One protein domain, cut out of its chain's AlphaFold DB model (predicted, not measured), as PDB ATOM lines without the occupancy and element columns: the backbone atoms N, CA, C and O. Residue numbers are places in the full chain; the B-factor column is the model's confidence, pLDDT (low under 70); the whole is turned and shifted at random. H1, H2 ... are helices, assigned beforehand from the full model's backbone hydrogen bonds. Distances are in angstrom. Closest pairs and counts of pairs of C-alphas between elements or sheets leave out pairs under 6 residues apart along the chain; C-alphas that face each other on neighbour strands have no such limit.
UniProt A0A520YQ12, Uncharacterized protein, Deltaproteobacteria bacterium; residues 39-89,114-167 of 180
ATOM      1  N   SER A  39     373.746 546.920 361.317       67.81
ATOM      2  CA  SER A  39     373.809 546.843 362.785       67.81
ATOM      3  C   SER A  39     374.412 548.121 363.370       67.81
ATOM      4  O   SER A  39     373.827 548.736 364.253       67.81
ATOM      5  N   TYR A  40     375.513 548.595 362.776       72.19
ATOM      6  CA  TYR A  40     376.195 549.813 363.219       72.19
ATOM      7  C   TYR A  40     375.332 551.075 363.053       72.19
ATOM      8  O   TYR A  40     375.329 551.962 363.901       72.19
ATOM      9  N   ARG A  41     374.527 551.152 361.980       75.38
ATOM     10  CA  ARG A  41     373.576 552.261 361.792       75.38
ATOM     11  C   ARG A  41     372.490 552.299 362.860       75.38
ATOM     12  O   ARG A  41     372.084 553.388 363.250       75.38
ATOM     13  N   ARG A  42     372.014 551.140 363.315       78.38
ATOM     14  CA  ARG A  42     370.983 551.070 364.352       78.38
ATOM     15  C   ARG A  42     371.527 551.534 365.701       78.38
ATOM     16  O   ARG A  42     370.893 552.369 366.333       78.38
ATOM     17  N   GLU A  43     372.725 551.088 366.069       80.75
ATOM     18  CA  GLU A  43     373.398 551.531 367.298       80.75
ATOM     19  C   GLU A  43     373.659 553.043 367.298       80.75
ATOM     20  O   GLU A  43     373.377 553.710 368.289       80.75
ATOM     21  N   ILE A  44     374.107 553.621 366.175       88.06
ATOM     22  CA  ILE A  44     374.305 555.077 366.074       88.06
ATOM     23  C   ILE A  44     372.990 555.840 366.268       88.06
ATOM     24  O   ILE A  44     372.980 556.872 366.935       88.06
ATOM     25  N   ILE A  45     371.885 555.359 365.689       89.06
ATOM     26  CA  ILE A  45     370.578 556.009 365.846       89.06
ATOM     27  C   ILE A  45     370.117 555.920 367.302       89.06
ATOM     28  O   ILE A  45     369.683 556.923 367.860       89.06
ATOM     29  N   GLU A  46     370.245 554.753 367.933       88.62
ATOM     30  CA  GLU A  46     369.847 554.552 369.329       88.62
ATOM     31  C   GLU A  46     370.672 555.434 370.283       88.62
ATOM     32  O   GLU A  46     370.101 556.134 371.124       88.62
ATOM     33  N   VAL A  47     371.995 555.501 370.095       92.44
ATOM     34  CA  VAL A  47     372.879 556.387 370.871       92.44
ATOM     35  C   VAL A  47     372.572 557.860 370.596       92.44
ATOM     36  O   VAL A  47     372.526 558.659 371.529       92.44
ATOM     37  N   GLY A  48     372.312 558.225 369.339       94.56
ATOM     38  CA  GLY A  48     371.937 559.585 368.959       94.56
ATOM     39  C   GLY A  48     370.651 560.042 369.647       94.56
ATOM     40  O   GLY A  48     370.617 561.125 370.230       94.56
ATOM     41  N   VAL A  49     369.618 559.194 369.659       94.94
ATOM     42  CA  VAL A  49     368.354 559.474 370.357       94.94
ATOM     43  C   VAL A  49     368.589 559.617 371.861       94.94
ATOM     44  O   VAL A  49     368.173 560.619 372.445       94.94
ATOM     45  N   ALA A  50     369.313 558.684 372.484       95.25
ATOM     46  CA  ALA A  50     369.624 558.756 373.912       95.25
ATOM     47  C   ALA A  50     370.387 560.042 374.278       95.25
ATOM     48  O   ALA A  50     370.045 560.714 375.251       95.25
ATOM     49  N   PHE A  51     371.369 560.433 373.460       96.88
ATOM     50  CA  PHE A  51     372.132 561.660 373.658       96.88
ATOM     51  C   PHE A  51     371.250 562.910 373.535       96.88
ATOM     52  O   PHE A  51     371.301 563.782 374.399       96.88
ATOM     53  N   THR A  52     370.385 562.985 372.517       95.56
ATOM     54  CA  THR A  52     369.459 564.122 372.367       95.56
ATOM     55  C   THR A  52     368.480 564.246 373.534       95.56
ATOM     56  O   THR A  52     368.224 565.360 373.990       95.56
ATOM     57  N   LEU A  53     367.986 563.126 374.070       96.44
ATOM     58  CA  LEU A  53     367.123 563.126 375.252       96.44
ATOM     59  C   LEU A  53     367.864 563.623 376.497       96.44
ATOM     60  O   LEU A  53     367.324 564.446 377.232       96.44
ATOM     61  N   LEU A  54     369.104 563.175 376.716       96.75
ATOM     62  CA  LEU A  54     369.926 563.629 377.841       96.75
ATOM     63  C   LEU A  54     370.218 565.130 377.769       96.75
ATOM     64  O   LEU A  54     370.057 565.832 378.766       96.75
ATOM     65  N   VAL A  55     370.595 565.634 376.593       96.06
ATOM     66  CA  VAL A  55     370.849 567.068 376.390       96.06
ATOM     67  C   VAL A  55     369.570 567.882 376.595       96.06
ATOM     68  O   VAL A  55     369.601 568.893 377.293       96.06
ATOM     69  N   GLY A  56     368.437 567.427 376.049       95.06
ATOM     70  CA  GLY A  56     367.144 568.089 376.224       95.06
ATOM     71  C   GLY A  56     366.705 568.157 377.689       95.06
ATOM     72  O   GLY A  56     366.338 569.226 378.174       95.06
ATOM     73  N   LEU A  57     366.803 567.042 378.423       95.75
ATOM     74  CA  LEU A  57     366.491 566.994 379.856       95.75
ATOM     75  C   LEU A  57     367.436 567.875 380.681       95.75
ATOM     76  O   LEU A  57     366.977 568.577 381.583       95.75
ATOM     77  N   GLY A  58     368.730 567.879 380.354       95.56
ATOM     78  CA  GLY A  58     369.714 568.753 380.990       95.56
ATOM     79  C   GLY A  58     369.382 570.236 380.807       95.56
ATOM     80  O   GLY A  58     369.441 571.001 381.766       95.56
ATOM     81  N   LEU A  59     368.951 570.630 379.606       95.56
ATOM     82  CA  LEU A  59     368.506 571.994 379.304       95.56
ATOM     83  C   LEU A  59     367.266 572.396 380.110       95.56
ATOM     84  O   LEU A  59     367.240 573.483 380.684       95.56
ATOM     85  N   VAL A  60     366.262 571.520 380.198       93.81
ATOM     86  CA  VAL A  60     365.043 571.787 380.982       93.81
ATOM     87  C   VAL A  60     365.364 571.917 382.471       93.81
ATOM     88  O   VAL A  60     364.910 572.864 383.111       93.81
ATOM     89  N   MET A  61     366.182 571.013 383.016       92.06
ATOM     90  CA  MET A  61     366.652 571.099 384.404       92.06
ATOM     91  C   MET A  61     367.404 572.404 384.655       92.06
ATOM     92  O   MET A  61     367.163 573.065 385.662       92.06
ATOM     93  N   HIS A  62     368.252 572.826 383.714       90.00
ATOM     94  CA  HIS A  62     368.970 574.086 383.837       90.00
ATOM     95  C   HIS A  62     368.029 575.297 383.842       90.00
ATOM     96  O   HIS A  62     368.199 576.193 384.667       90.00
ATOM     97  N   GLN A  63     366.994 575.307 382.996       87.00
ATOM     98  CA  GLN A  63     365.992 576.376 383.011       87.00
ATOM     99  C   GLN A  63     365.183 576.406 384.309       87.00
ATOM    100  O   GLN A  63     364.943 577.483 384.853       87.00
ATOM    101  N   GLN A  64     364.799 575.244 384.845       90.19
ATOM    102  CA  GLN A  64     364.113 575.196 386.137       90.19
ATOM    103  C   GLN A  64     365.005 575.673 387.282       90.19
ATOM    104  O   GLN A  64     364.531 576.370 388.177       90.19
ATOM    105  N   GLN A  65     366.298 575.352 387.233       89.38
ATOM    106  CA  GLN A  65     367.267 575.824 388.213       89.38
ATOM    107  C   GLN A  65     367.391 577.353 388.177       89.38
ATOM    108  O   GLN A  65     367.299 577.993 389.220       89.38
ATOM    109  N   GLN A  66     367.505 577.944 386.984       88.19
ATOM    110  CA  GLN A  66     367.562 579.399 386.823       88.19
ATOM    111  C   GLN A  66     366.292 580.088 387.340       88.19
ATOM    112  O   GLN A  66     366.378 581.108 388.022       88.19
ATOM    113  N   ALA A  67     365.115 579.512 387.077       82.88
ATOM    114  CA  ALA A  67     363.858 580.035 387.607       82.88
ATOM    115  C   ALA A  67     363.801 579.951 389.144       82.88
ATOM    116  O   ALA A  67     363.343 580.887 389.801       82.88
ATOM    117  N   ALA A  68     364.293 578.856 389.731       84.12
ATOM    118  CA  ALA A  68     364.354 578.690 391.181       84.12
ATOM    119  C   ALA A  68     365.331 579.674 391.841       84.12
ATOM    120  O   ALA A  68     365.036 580.201 392.915       84.12
ATOM    121  N   ASP A  69     366.470 579.947 391.207       86.25
ATOM    122  CA  ASP A  69     367.467 580.879 391.734       86.25
ATOM    123  C   ASP A  69     366.984 582.334 391.650       86.25
ATOM    124  O   ASP A  69     367.105 583.063 392.635       86.25
ATOM    125  N   ALA A  70     366.301 582.720 390.566       84.12
ATOM    126  CA  ALA A  70     365.647 584.027 390.468       84.12
ATOM    127  C   ALA A  70     364.586 584.231 391.570       84.12
ATOM    128  O   ALA A  70     364.495 585.298 392.176       84.12
ATOM    129  N   LEU A  71     363.808 583.192 391.895       81.25
ATOM    130  CA  LEU A  71     362.829 583.253 392.988       81.25
ATOM    131  C   LEU A  71     363.489 583.385 394.368       81.25
ATOM    132  O   LEU A  71     362.946 584.059 395.247       81.25
ATOM    133  N   ARG A  72     364.653 582.759 394.578       82.56
ATOM    134  CA  ARG A  72     365.411 582.895 395.831       82.56
ATOM    135  C   ARG A  72     365.933 584.311 396.017       82.56
ATOM    136  O   ARG A  72     365.829 584.828 397.127       82.56
ATOM    137  N   GLU A  73     366.431 584.936 394.956       86.62
ATOM    138  CA  GLU A  73     366.905 586.322 394.989       86.62
ATOM    139  C   GLU A  73     365.777 587.282 395.407       86.62
ATOM    140  O   GLU A  73     365.902 587.995 396.408       86.62
ATOM    141  N   VAL A  74     364.610 587.179 394.764       83.88
ATOM    142  CA  VAL A  74     363.428 587.993 395.104       83.88
ATOM    143  C   VAL A  74     362.961 587.748 396.546       83.88
ATOM    144  O   VAL A  74     362.620 588.686 397.269       83.88
ATOM    145  N   LEU A  75     362.979 586.498 397.021       80.06
ATOM    146  CA  LEU A  75     362.624 586.184 398.409       80.06
ATOM    147  C   LEU A  75     363.603 586.792 399.417       80.06
ATOM    148  O   LEU A  75     363.175 587.224 400.490       80.06
ATOM    149  N   THR A  76     364.900 586.832 399.100       84.38
ATOM    150  CA  THR A  76     365.890 587.476 399.972       84.38
ATOM    151  C   THR A  76     365.699 588.987 400.032       84.38
ATOM    152  O   THR A  76     365.759 589.551 401.125       84.38
ATOM    153  N   GLU A  77     365.354 589.622 398.912       81.62
ATOM    154  CA  GLU A  77     365.066 591.054 398.854       81.62
ATOM    155  C   GLU A  77     363.800 591.415 399.646       81.62
ATOM    156  O   GLU A  77     363.838 592.289 400.513       81.62
ATOM    157  N   ILE A  78     362.700 590.671 399.462       79.31
ATOM    158  CA  ILE A  78     361.459 590.872 400.232       79.31
ATOM    159  C   ILE A  78     361.711 590.676 401.733       79.31
ATOM    160  O   ILE A  78     361.161 591.403 402.567       79.31
ATOM    161  N   ARG A  79     362.546 589.700 402.108       80.38
ATOM    162  CA  ARG A  79     362.884 589.448 403.514       80.38
ATOM    163  C   ARG A  79     363.715 590.586 404.107       80.38
ATOM    164  O   ARG A  79     363.425 590.999 405.229       80.38
ATOM    165  N   ALA A  80     364.678 591.123 403.360       75.75
ATOM    166  CA  ALA A  80     365.471 592.282 403.767       75.75
ATOM    167  C   ALA A  80     364.615 593.561 403.875       75.75
ATOM    168  O   ALA A  80     364.724 594.305 404.855       75.75
ATOM    169  N   ALA A  81     363.688 593.777 402.936       72.06
ATOM    170  CA  ALA A  81     362.723 594.879 402.970       72.06
ATOM    171  C   ALA A  81     361.754 594.770 404.166       72.06
ATOM    172  O   ALA A  81     361.449 595.762 404.831       72.06
ATOM    173  N   ARG A  82     361.309 593.555 404.517       64.69
ATOM    174  CA  ARG A  82     360.492 593.324 405.722       64.69
ATOM    175  C   ARG A  82     361.266 593.536 407.017       64.69
ATOM    176  O   ARG A  82     360.698 594.070 407.962       64.69
ATOM    177  N   GLN A  83     362.533 593.133 407.083       68.88
ATOM    178  CA  GLN A  83     363.353 593.315 408.284       68.88
ATOM    179  C   GLN A  83     363.695 594.788 408.529       68.88
ATOM    180  O   GLN A  83     363.601 595.248 409.663       68.88
ATOM    181  N   SER A  84     363.994 595.551 407.477       59.97
ATOM    182  CA  SER A  84     364.169 597.009 407.575       59.97
ATOM    183  C   SER A  84     362.867 597.729 407.959       59.97
ATOM    184  O   SER A  84     362.891 598.635 408.790       59.97
ATOM    185  N   SER A  85     361.718 597.262 407.461       54.53
ATOM    186  CA  SER A  85     360.399 597.777 407.864       54.53
ATOM    187  C   SER A  85     360.038 597.432 409.318       54.53
ATOM    188  O   SER A  85     359.458 598.254 410.023       54.53
ATOM    189  N   ALA A  86     360.410 596.241 409.801       53.00
ATOM    190  CA  ALA A  86     360.161 595.812 411.179       53.00
ATOM    191  C   ALA A  86     360.989 596.601 412.211       53.00
ATOM    192  O   ALA A  86     360.526 596.812 413.329       53.00
ATOM    193  N   VAL A  87     362.180 597.082 411.833       49.41
ATOM    194  CA  VAL A  87     363.008 597.944 412.694       49.41
ATOM    195  C   VAL A  87     362.449 599.372 412.780       49.41
ATOM    196  O   VAL A  87     362.548 599.998 413.834       49.41
ATOM    197  N   LEU A  88     361.785 599.875 411.730       47.97
ATOM    198  CA  LEU A  88     361.150 601.204 411.733       47.97
ATOM    199  C   LEU A  88     359.771 601.246 412.417       47.97
ATOM    200  O   LEU A  88     359.365 602.301 412.889       47.97
ATOM    201  N   LEU A  89     359.062 600.118 412.523       47.06
ATOM    202  CA  LEU A  89     357.715 600.044 413.120       47.06
ATOM    203  C   LEU A  89     357.696 599.857 414.646       47.06
ATOM    204  O   LEU A  89     356.623 599.797 415.243       47.06
ATOM    205  N   LEU A 114     341.473 577.841 395.192       58.47
ATOM    206  CA  LEU A 114     340.588 576.691 395.395       58.47
ATOM    207  C   LEU A 114     340.233 576.020 394.056       58.47
ATOM    208  O   LEU A 114     340.235 574.790 393.955       58.47
ATOM    209  N   SER A 115     340.007 576.814 393.002       69.88
ATOM    210  CA  SER A 115     339.761 576.289 391.653       69.88
ATOM    211  C   SER A 115     340.989 575.587 391.054       69.88
ATOM    212  O   SER A 115     340.844 574.558 390.388       69.88
ATOM    213  N   ALA A 116     342.199 576.083 391.336       78.94
ATOM    214  CA  ALA A 116     343.452 575.545 390.812       78.94
ATOM    215  C   ALA A 116     343.837 574.211 391.472       78.94
ATOM    216  O   ALA A 116     344.211 573.267 390.771       78.94
ATOM    217  N   GLU A 117     343.689 574.084 392.794       81.75
ATOM    218  CA  GLU A 117     343.910 572.811 393.492       81.75
ATOM    219  C   GLU A 117     342.894 571.748 393.065       81.75
ATOM    220  O   GLU A 117     343.250 570.594 392.796       81.75
ATOM    221  N   GLN A 118     341.620 572.134 392.961       83.00
ATOM    222  CA  GLN A 118     340.559 571.221 392.555       83.00
ATOM    223  C   GLN A 118     340.747 570.762 391.104       83.00
ATOM    224  O   GLN A 118     340.608 569.569 390.811       83.00
ATOM    225  N   ARG A 119     341.163 571.673 390.218       84.12
ATOM    226  CA  ARG A 119     341.587 571.358 388.852       84.12
ATOM    227  C   ARG A 119     342.748 570.364 388.843       84.12
ATOM    228  O   ARG A 119     342.628 569.314 388.215       84.12
ATOM    229  N   ALA A 120     343.836 570.651 389.558       87.38
ATOM    230  CA  ALA A 120     345.024 569.798 389.585       87.38
ATOM    231  C   ALA A 120     344.704 568.383 390.093       87.38
ATOM    232  O   ALA A 120     345.208 567.387 389.569       87.38
ATOM    233  N   LYS A 121     343.815 568.269 391.088       88.88
ATOM    234  CA  LYS A 121     343.360 566.977 391.612       88.88
ATOM    235  C   LYS A 121     342.572 566.176 390.574       88.88
ATOM    236  O   LYS A 121     342.828 564.980 390.420       88.88
ATOM    237  N   LEU A 122     341.632 566.810 389.875       86.38
ATOM    238  CA  LEU A 122     340.829 566.149 388.843       86.38
ATOM    239  C   LEU A 122     341.676 565.764 387.625       86.38
ATOM    240  O   LEU A 122     341.517 564.668 387.091       86.38
ATOM    241  N   GLU A 123     342.617 566.623 387.232       90.38
ATOM    242  CA  GLU A 123     343.568 566.341 386.160       90.38
ATOM    243  C   GLU A 123     344.471 565.156 386.517       90.38
ATOM    244  O   GLU A 123     344.626 564.239 385.716       90.38
ATOM    245  N   LYS A 124     344.988 565.099 387.750       92.94
ATOM    246  CA  LYS A 124     345.792 563.966 388.228       92.94
ATOM    247  C   LYS A 124     345.019 562.646 388.189       92.94
ATOM    248  O   LYS A 124     345.588 561.618 387.827       92.94
ATOM    249  N   GLN A 125     343.732 562.660 388.545       90.06
ATOM    250  CA  GLN A 125     342.870 561.477 388.440       90.06
ATOM    251  C   GLN A 125     342.676 561.050 386.980       90.06
ATOM    252  O   GLN A 125     342.797 559.867 386.669       90.06
ATOM    253  N   ALA A 126     342.430 562.001 386.079       87.69
ATOM    254  CA  ALA A 126     342.280 561.720 384.655       87.69
ATOM    255  C   ALA A 126     343.586 561.184 384.035       87.69
ATOM    256  O   ALA A 126     343.570 560.204 383.290       87.69
ATOM    257  N   ALA A 127     344.731 561.758 384.410       90.81
ATOM    258  CA  ALA A 127     346.050 561.303 383.986       90.81
ATOM    259  C   ALA A 127     346.370 559.888 384.493       90.81
ATOM    260  O   ALA A 127     346.962 559.094 383.761       90.81
ATOM    261  N   ALA A 128     345.934 559.532 385.707       93.69
ATOM    262  CA  ALA A 128     346.081 558.175 386.228       93.69
ATOM    263  C   ALA A 128     345.320 557.141 385.378       93.69
ATOM    264  O   ALA A 128     345.852 556.060 385.137       93.69
ATOM    265  N   LEU A 129     344.134 557.490 384.860       92.06
ATOM    266  CA  LEU A 129     343.367 556.630 383.946       92.06
ATOM    267  C   LEU A 129     344.083 556.436 382.601       92.06
ATOM    268  O   LEU A 129     344.094 555.335 382.051       92.06
ATOM    269  N   ILE A 130     344.742 557.483 382.086       91.81
ATOM    270  CA  ILE A 130     345.604 557.356 380.900       91.81
ATOM    271  C   ILE A 130     346.780 556.417 381.201       91.81
ATOM    272  O   ILE A 130     347.078 555.541 380.390       91.81
ATOM    273  N   ALA A 131     347.430 556.575 382.358       92.94
ATOM    274  CA  ALA A 131     348.567 555.749 382.764       92.94
ATOM    275  C   ALA A 131     348.189 554.270 382.956       92.94
ATOM    276  O   ALA A 131     348.983 553.389 382.634       92.94
ATOM    277  N   SER A 132     346.965 553.983 383.412       93.62
ATOM    278  CA  SER A 132     346.427 552.622 383.507       93.62
ATOM    279  C   SER A 132     345.872 552.079 382.183       93.62
ATOM    280  O   SER A 132     345.281 551.001 382.175       93.62
ATOM    281  N   ASN A 133     346.054 552.795 381.066       90.94
ATOM    282  CA  ASN A 133     345.515 552.481 379.738       90.94
ATOM    283  C   ASN A 133     343.977 552.391 379.661       90.94
ATOM    284  O   ASN A 133     343.441 551.861 378.685       90.94
ATOM    285  N   ASP A 134     343.250 552.950 380.632       91.50
ATOM    286  CA  ASP A 134     341.789 553.044 380.588       91.50
ATOM    287  C   ASP A 134     341.368 554.323 379.850       91.50
ATOM    288  O   ASP A 134     340.925 555.323 380.421       91.50
ATOM    289  N   PHE A 135     341.570 554.305 378.533       89.44
ATOM    290  CA  PHE A 135     341.259 555.441 377.670       89.44
ATOM    291  C   PHE A 135     339.760 555.798 377.637       89.44
ATOM    292  O   PHE A 135     339.461 556.994 377.606       89.44
ATOM    293  N   PRO A 136     338.800 554.845 377.664       89.44
ATOM    294  CA  PRO A 136     337.376 555.175 377.734       89.44
ATOM    295  C   PRO A 136     336.982 555.900 379.025       89.44
ATOM    296  O   PRO A 136     336.221 556.872 378.965       89.44
ATOM    297  N   ALA A 137     337.497 555.472 380.184       88.88
ATOM    298  CA  ALA A 137     337.250 556.176 381.439       88.88
ATOM    299  C   ALA A 137     337.938 557.548 381.451       88.88
ATOM    300  O   ALA A 137     337.312 558.540 381.833       88.88
ATOM    301  N   ALA A 138     339.181 557.628 380.960       90.88
ATOM    302  CA  ALA A 138     339.903 558.891 380.830       90.88
ATOM    303  C   ALA A 138     339.137 559.893 379.954       90.88
ATOM    304  O   ALA A 138     339.007 561.055 380.329       90.88
ATOM    305  N   LEU A 139     338.570 559.447 378.825       91.06
ATOM    306  CA  LEU A 139     337.788 560.305 377.934       91.06
ATOM    307  C   LEU A 139     336.595 560.935 378.660       91.06
ATOM    308  O   LEU A 139     336.425 562.149 378.592       91.06
ATOM    309  N   ARG A 140     335.808 560.143 379.401       88.69
ATOM    310  CA  ARG A 140     334.666 560.675 380.167       88.69
ATOM    311  C   ARG A 140     335.103 561.695 381.217       88.69
ATOM    312  O   ARG A 140     334.422 562.698 381.413       88.69
ATOM    313  N   GLN A 141     336.240 561.451 381.864       90.50
ATOM    314  CA  GLN A 141     336.783 562.355 382.873       90.50
ATOM    315  C   GLN A 141     337.259 563.679 382.255       90.50
ATOM    316  O   GLN A 141     336.958 564.744 382.788       90.50
ATOM    317  N   TYR A 142     337.946 563.634 381.110       90.88
ATOM    318  CA  TYR A 142     338.370 564.840 380.394       90.88
ATOM    319  C   TYR A 142     337.195 565.596 379.751       90.88
ATOM    320  O   TYR A 142     337.229 566.821 379.699       90.88
ATOM    321  N   GLU A 143     336.128 564.911 379.328       90.50
ATOM    322  CA  GLU A 143     334.885 565.554 378.876       90.50
ATOM    323  C   GLU A 143     334.184 566.306 380.017       90.50
ATOM    324  O   GLU A 143     333.725 567.429 379.816       90.50
ATOM    325  N   ALA A 144     334.149 565.722 381.220       89.31
ATOM    326  CA  ALA A 144     333.649 566.403 382.413       89.31
ATOM    327  C   ALA A 144     334.545 567.586 382.818       89.31
ATOM    328  O   ALA A 144     334.046 568.644 383.184       89.31
ATOM    329  N   LEU A 145     335.869 567.455 382.706       88.81
ATOM    330  CA  LEU A 145     336.786 568.569 382.967       88.81
ATOM    331  C   LEU A 145     336.609 569.714 381.968       88.81
ATOM    332  O   LEU A 145     336.583 570.871 382.373       88.81
ATOM    333  N   ALA A 146     336.428 569.403 380.685       88.81
ATOM    334  CA  ALA A 146     336.195 570.405 379.650       88.81
ATOM    335  C   ALA A 146     334.847 571.134 379.808       88.81
ATOM    336  O   ALA A 146     334.721 572.268 379.352       88.81
ATOM    337  N   SER A 147     333.843 570.513 380.443       86.69
ATOM    338  CA  SER A 147     332.575 571.187 380.749       86.69
ATOM    339  C   SER A 147     332.659 572.072 381.995       86.69
ATOM    340  O   SER A 147     332.026 573.124 382.026       86.69
ATOM    341  N   ILE A 148     333.458 571.677 382.993       86.50
ATOM    342  CA  ILE A 148     333.699 572.467 384.211       86.50
ATOM    343  C   ILE A 148     334.621 573.662 383.917       86.50
ATOM    344  O   ILE A 148     334.408 574.744 384.458       86.50
ATOM    345  N   PHE A 149     335.612 573.488 383.037       85.62
ATOM    346  CA  PHE A 149     336.605 574.505 382.675       85.62
ATOM    347  C   PHE A 149     336.579 574.796 381.162       85.62
ATOM    348  O   PHE A 149     337.488 574.383 380.436       85.62
ATOM    349  N   PRO A 150     335.551 575.505 380.658       81.25
ATOM    350  CA  PRO A 150     335.356 575.720 379.220       81.25
ATOM    351  C   PRO A 150     336.437 576.594 378.563       81.25
ATOM    352  O   PRO A 150     336.682 576.460 377.361       81.25
ATOM    353  N   ASP A 151     337.097 577.459 379.338       84.31
ATOM    354  CA  ASP A 151     338.159 578.350 378.851       84.31
ATOM    355  C   ASP A 151     339.495 577.627 378.623       84.31
ATOM    356  O   ASP A 151     340.387 578.144 377.943       84.31
ATOM    357  N   ASP A 152     339.643 576.408 379.148       82.88
ATOM    358  CA  ASP A 152     340.887 575.665 379.040       82.88
ATOM    359  C   ASP A 152     340.946 574.821 377.763       82.88
ATOM    360  O   ASP A 152     340.318 573.763 377.622       82.88
ATOM    361  N   ARG A 153     341.764 575.282 376.814       87.31
ATOM    362  CA  ARG A 153     341.995 574.584 375.544       87.31
ATOM    363  C   ARG A 153     342.649 573.216 375.739       87.31
ATOM    364  O   ARG A 153     342.363 572.305 374.968       87.31
ATOM    365  N   THR A 154     343.435 573.040 376.798       88.62
ATOM    366  CA  THR A 154     344.191 571.811 377.068       88.62
ATOM    367  C   THR A 154     343.257 570.618 377.260       88.62
ATOM    368  O   THR A 154     343.477 569.551 376.687       88.62
ATOM    369  N   PHE A 155     342.160 570.788 378.007       89.44
ATOM    370  CA  PHE A 155     341.187 569.710 378.210       89.44
ATOM    371  C   PHE A 155     340.459 569.347 376.916       89.44
ATOM    372  O   PHE A 155     340.224 568.169 376.651       89.44
ATOM    373  N   ARG A 156     340.161 570.337 376.067       88.00
ATOM    374  CA  ARG A 156     339.558 570.093 374.749       88.00
ATOM    375  C   ARG A 156     340.504 569.318 373.834       88.00
ATOM    376  O   ARG A 156     340.055 568.392 373.158       88.00
ATOM    377  N   ASP A 157     341.794 569.640 373.859       89.50
ATOM    378  CA  ASP A 157     342.816 568.926 373.094       89.50
ATOM    379  C   ASP A 157     342.960 567.475 373.569       89.50
ATOM    380  O   ASP A 157     342.954 566.557 372.747       89.50
ATOM    381  N   PHE A 158     342.972 567.230 374.885       89.75
ATOM    382  CA  PHE A 158     342.973 565.866 375.428       89.75
ATOM    383  C   PHE A 158     341.743 565.063 375.000       89.75
ATOM    384  O   PHE A 158     341.885 563.909 374.590       89.75
ATOM    385  N   VAL A 159     340.547 565.660 375.023       90.50
ATOM    386  CA  VAL A 159     339.324 565.013 374.519       90.50
ATOM    387  C   VAL A 159     339.458 564.670 373.034       90.50
ATOM    388  O   VAL A 159     339.111 563.556 372.639       90.50
ATOM    389  N   MET A 160     339.993 565.572 372.201       89.56
ATOM    390  CA  MET A 160     340.218 565.290 370.776       89.56
ATOM    391  C   MET A 160     341.196 564.129 370.565       89.56
ATOM    392  O   MET A 160     340.899 563.215 369.797       89.56
ATOM    393  N   VAL A 161     342.329 564.130 371.272       90.88
ATOM    394  CA  VAL A 161     343.345 563.070 371.176       90.88
ATOM    395  C   VAL A 161     342.784 561.728 371.647       90.88
ATOM    396  O   VAL A 161     342.976 560.713 370.976       90.88
ATOM    397  N   LEU A 162     342.057 561.703 372.767       89.69
ATOM    398  CA  LEU A 162     341.456 560.481 373.302       89.69
ATOM    399  C   LEU A 162     340.359 559.939 372.382       89.69
ATOM    400  O   LEU A 162     340.330 558.736 372.126       89.69
ATOM    401  N   ARG A 163     339.516 560.808 371.809       88.00
ATOM    402  CA  ARG A 163     338.531 560.405 370.793       88.00
ATOM    403  C   ARG A 163     339.200 559.845 369.545       88.00
ATOM    404  O   ARG A 163     338.774 558.801 369.061       88.00
ATOM    405  N   ALA A 164     340.270 560.475 369.060       87.12
ATOM    406  CA  ALA A 164     341.030 559.972 367.918       87.12
ATOM    407  C   ALA A 164     341.656 558.598 368.214       87.12
ATOM    408  O   ALA A 164     341.547 557.677 367.403       87.12
ATOM    409  N   LYS A 165     342.247 558.432 369.404       85.62
ATOM    410  CA  LYS A 165     342.858 557.173 369.852       85.62
ATOM    411  C   LYS A 165     341.840 556.037 369.956       85.62
ATOM    412  O   LYS A 165     342.134 554.917 369.549       85.62
ATOM    413  N   LEU A 166     340.645 556.342 370.448       87.00
ATOM    414  CA  LEU A 166     339.519 555.415 370.567       87.00
ATOM    415  C   LEU A 166     338.665 555.310 369.289       87.00
ATOM    416  O   LEU A 166     337.617 554.668 369.294       87.00
ATOM    417  N   ARG A 167     339.080 555.974 368.200       84.12
ATOM    418  CA  ARG A 167     338.349 556.043 366.923       84.12
ATOM    419  C   ARG A 167     336.883 556.458 367.084       84.12
ATOM    420  O   ARG A 167     336.026 556.051 366.299       84.12
TER     421      ARG A 167
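This is residues 39 to 89 and 114 to 167 of the 180 residues of an uncharacterized protein of Deltaproteobacteria bacterium (UniProt A0A520YQ12). One very long, nearly straight helix, H1, stands free of a small body of three shorter helices, H2, H3 and H4, folded back and forth. The printed part has 105 residues, with four named helices in the order H1 to H4 and no named strand: all helix. It is extended and flat, with a radius of gyration of the C-alphas of 22.4 A and spans of 67 by 49 by 22 A.

H1, residues 39 to 88, touches no helix. H2, residues 114 to 131, and H3, residues 135 to 148, form a hairpin, opposite ways at a shallow tilt of 17 degrees; H2 touches H3 with residues 122 to 130 alone, the closest C-alphas, of Leu 129 and Ala 138, being 5.2 A apart. H3 and H4, residues 153 to 165, touch as a second hairpin, opposite ways at 25 degrees, also shallow; their closest C-alphas are Ala 146 and Phe 155, 5.2 A. H2 and H4 are apart. In H1, H2, H3 and H4 every O i to N i+4 pair is within hydrogen-bond range.

H1 runs 74.2 A from C-alpha 39 at (373.809, 546.843, 362.785), H2 25.7 A, H3 19.7 A, and H4 18.3 A to C-alpha 165 at (342.858, 557.173, 369.852).

Residues 90 to 113 are not printed; C-alphas 89 and 114 are 34.0 A apart. Residues 39, 82 to 89 and 114 to 115 have pLDDT under 70.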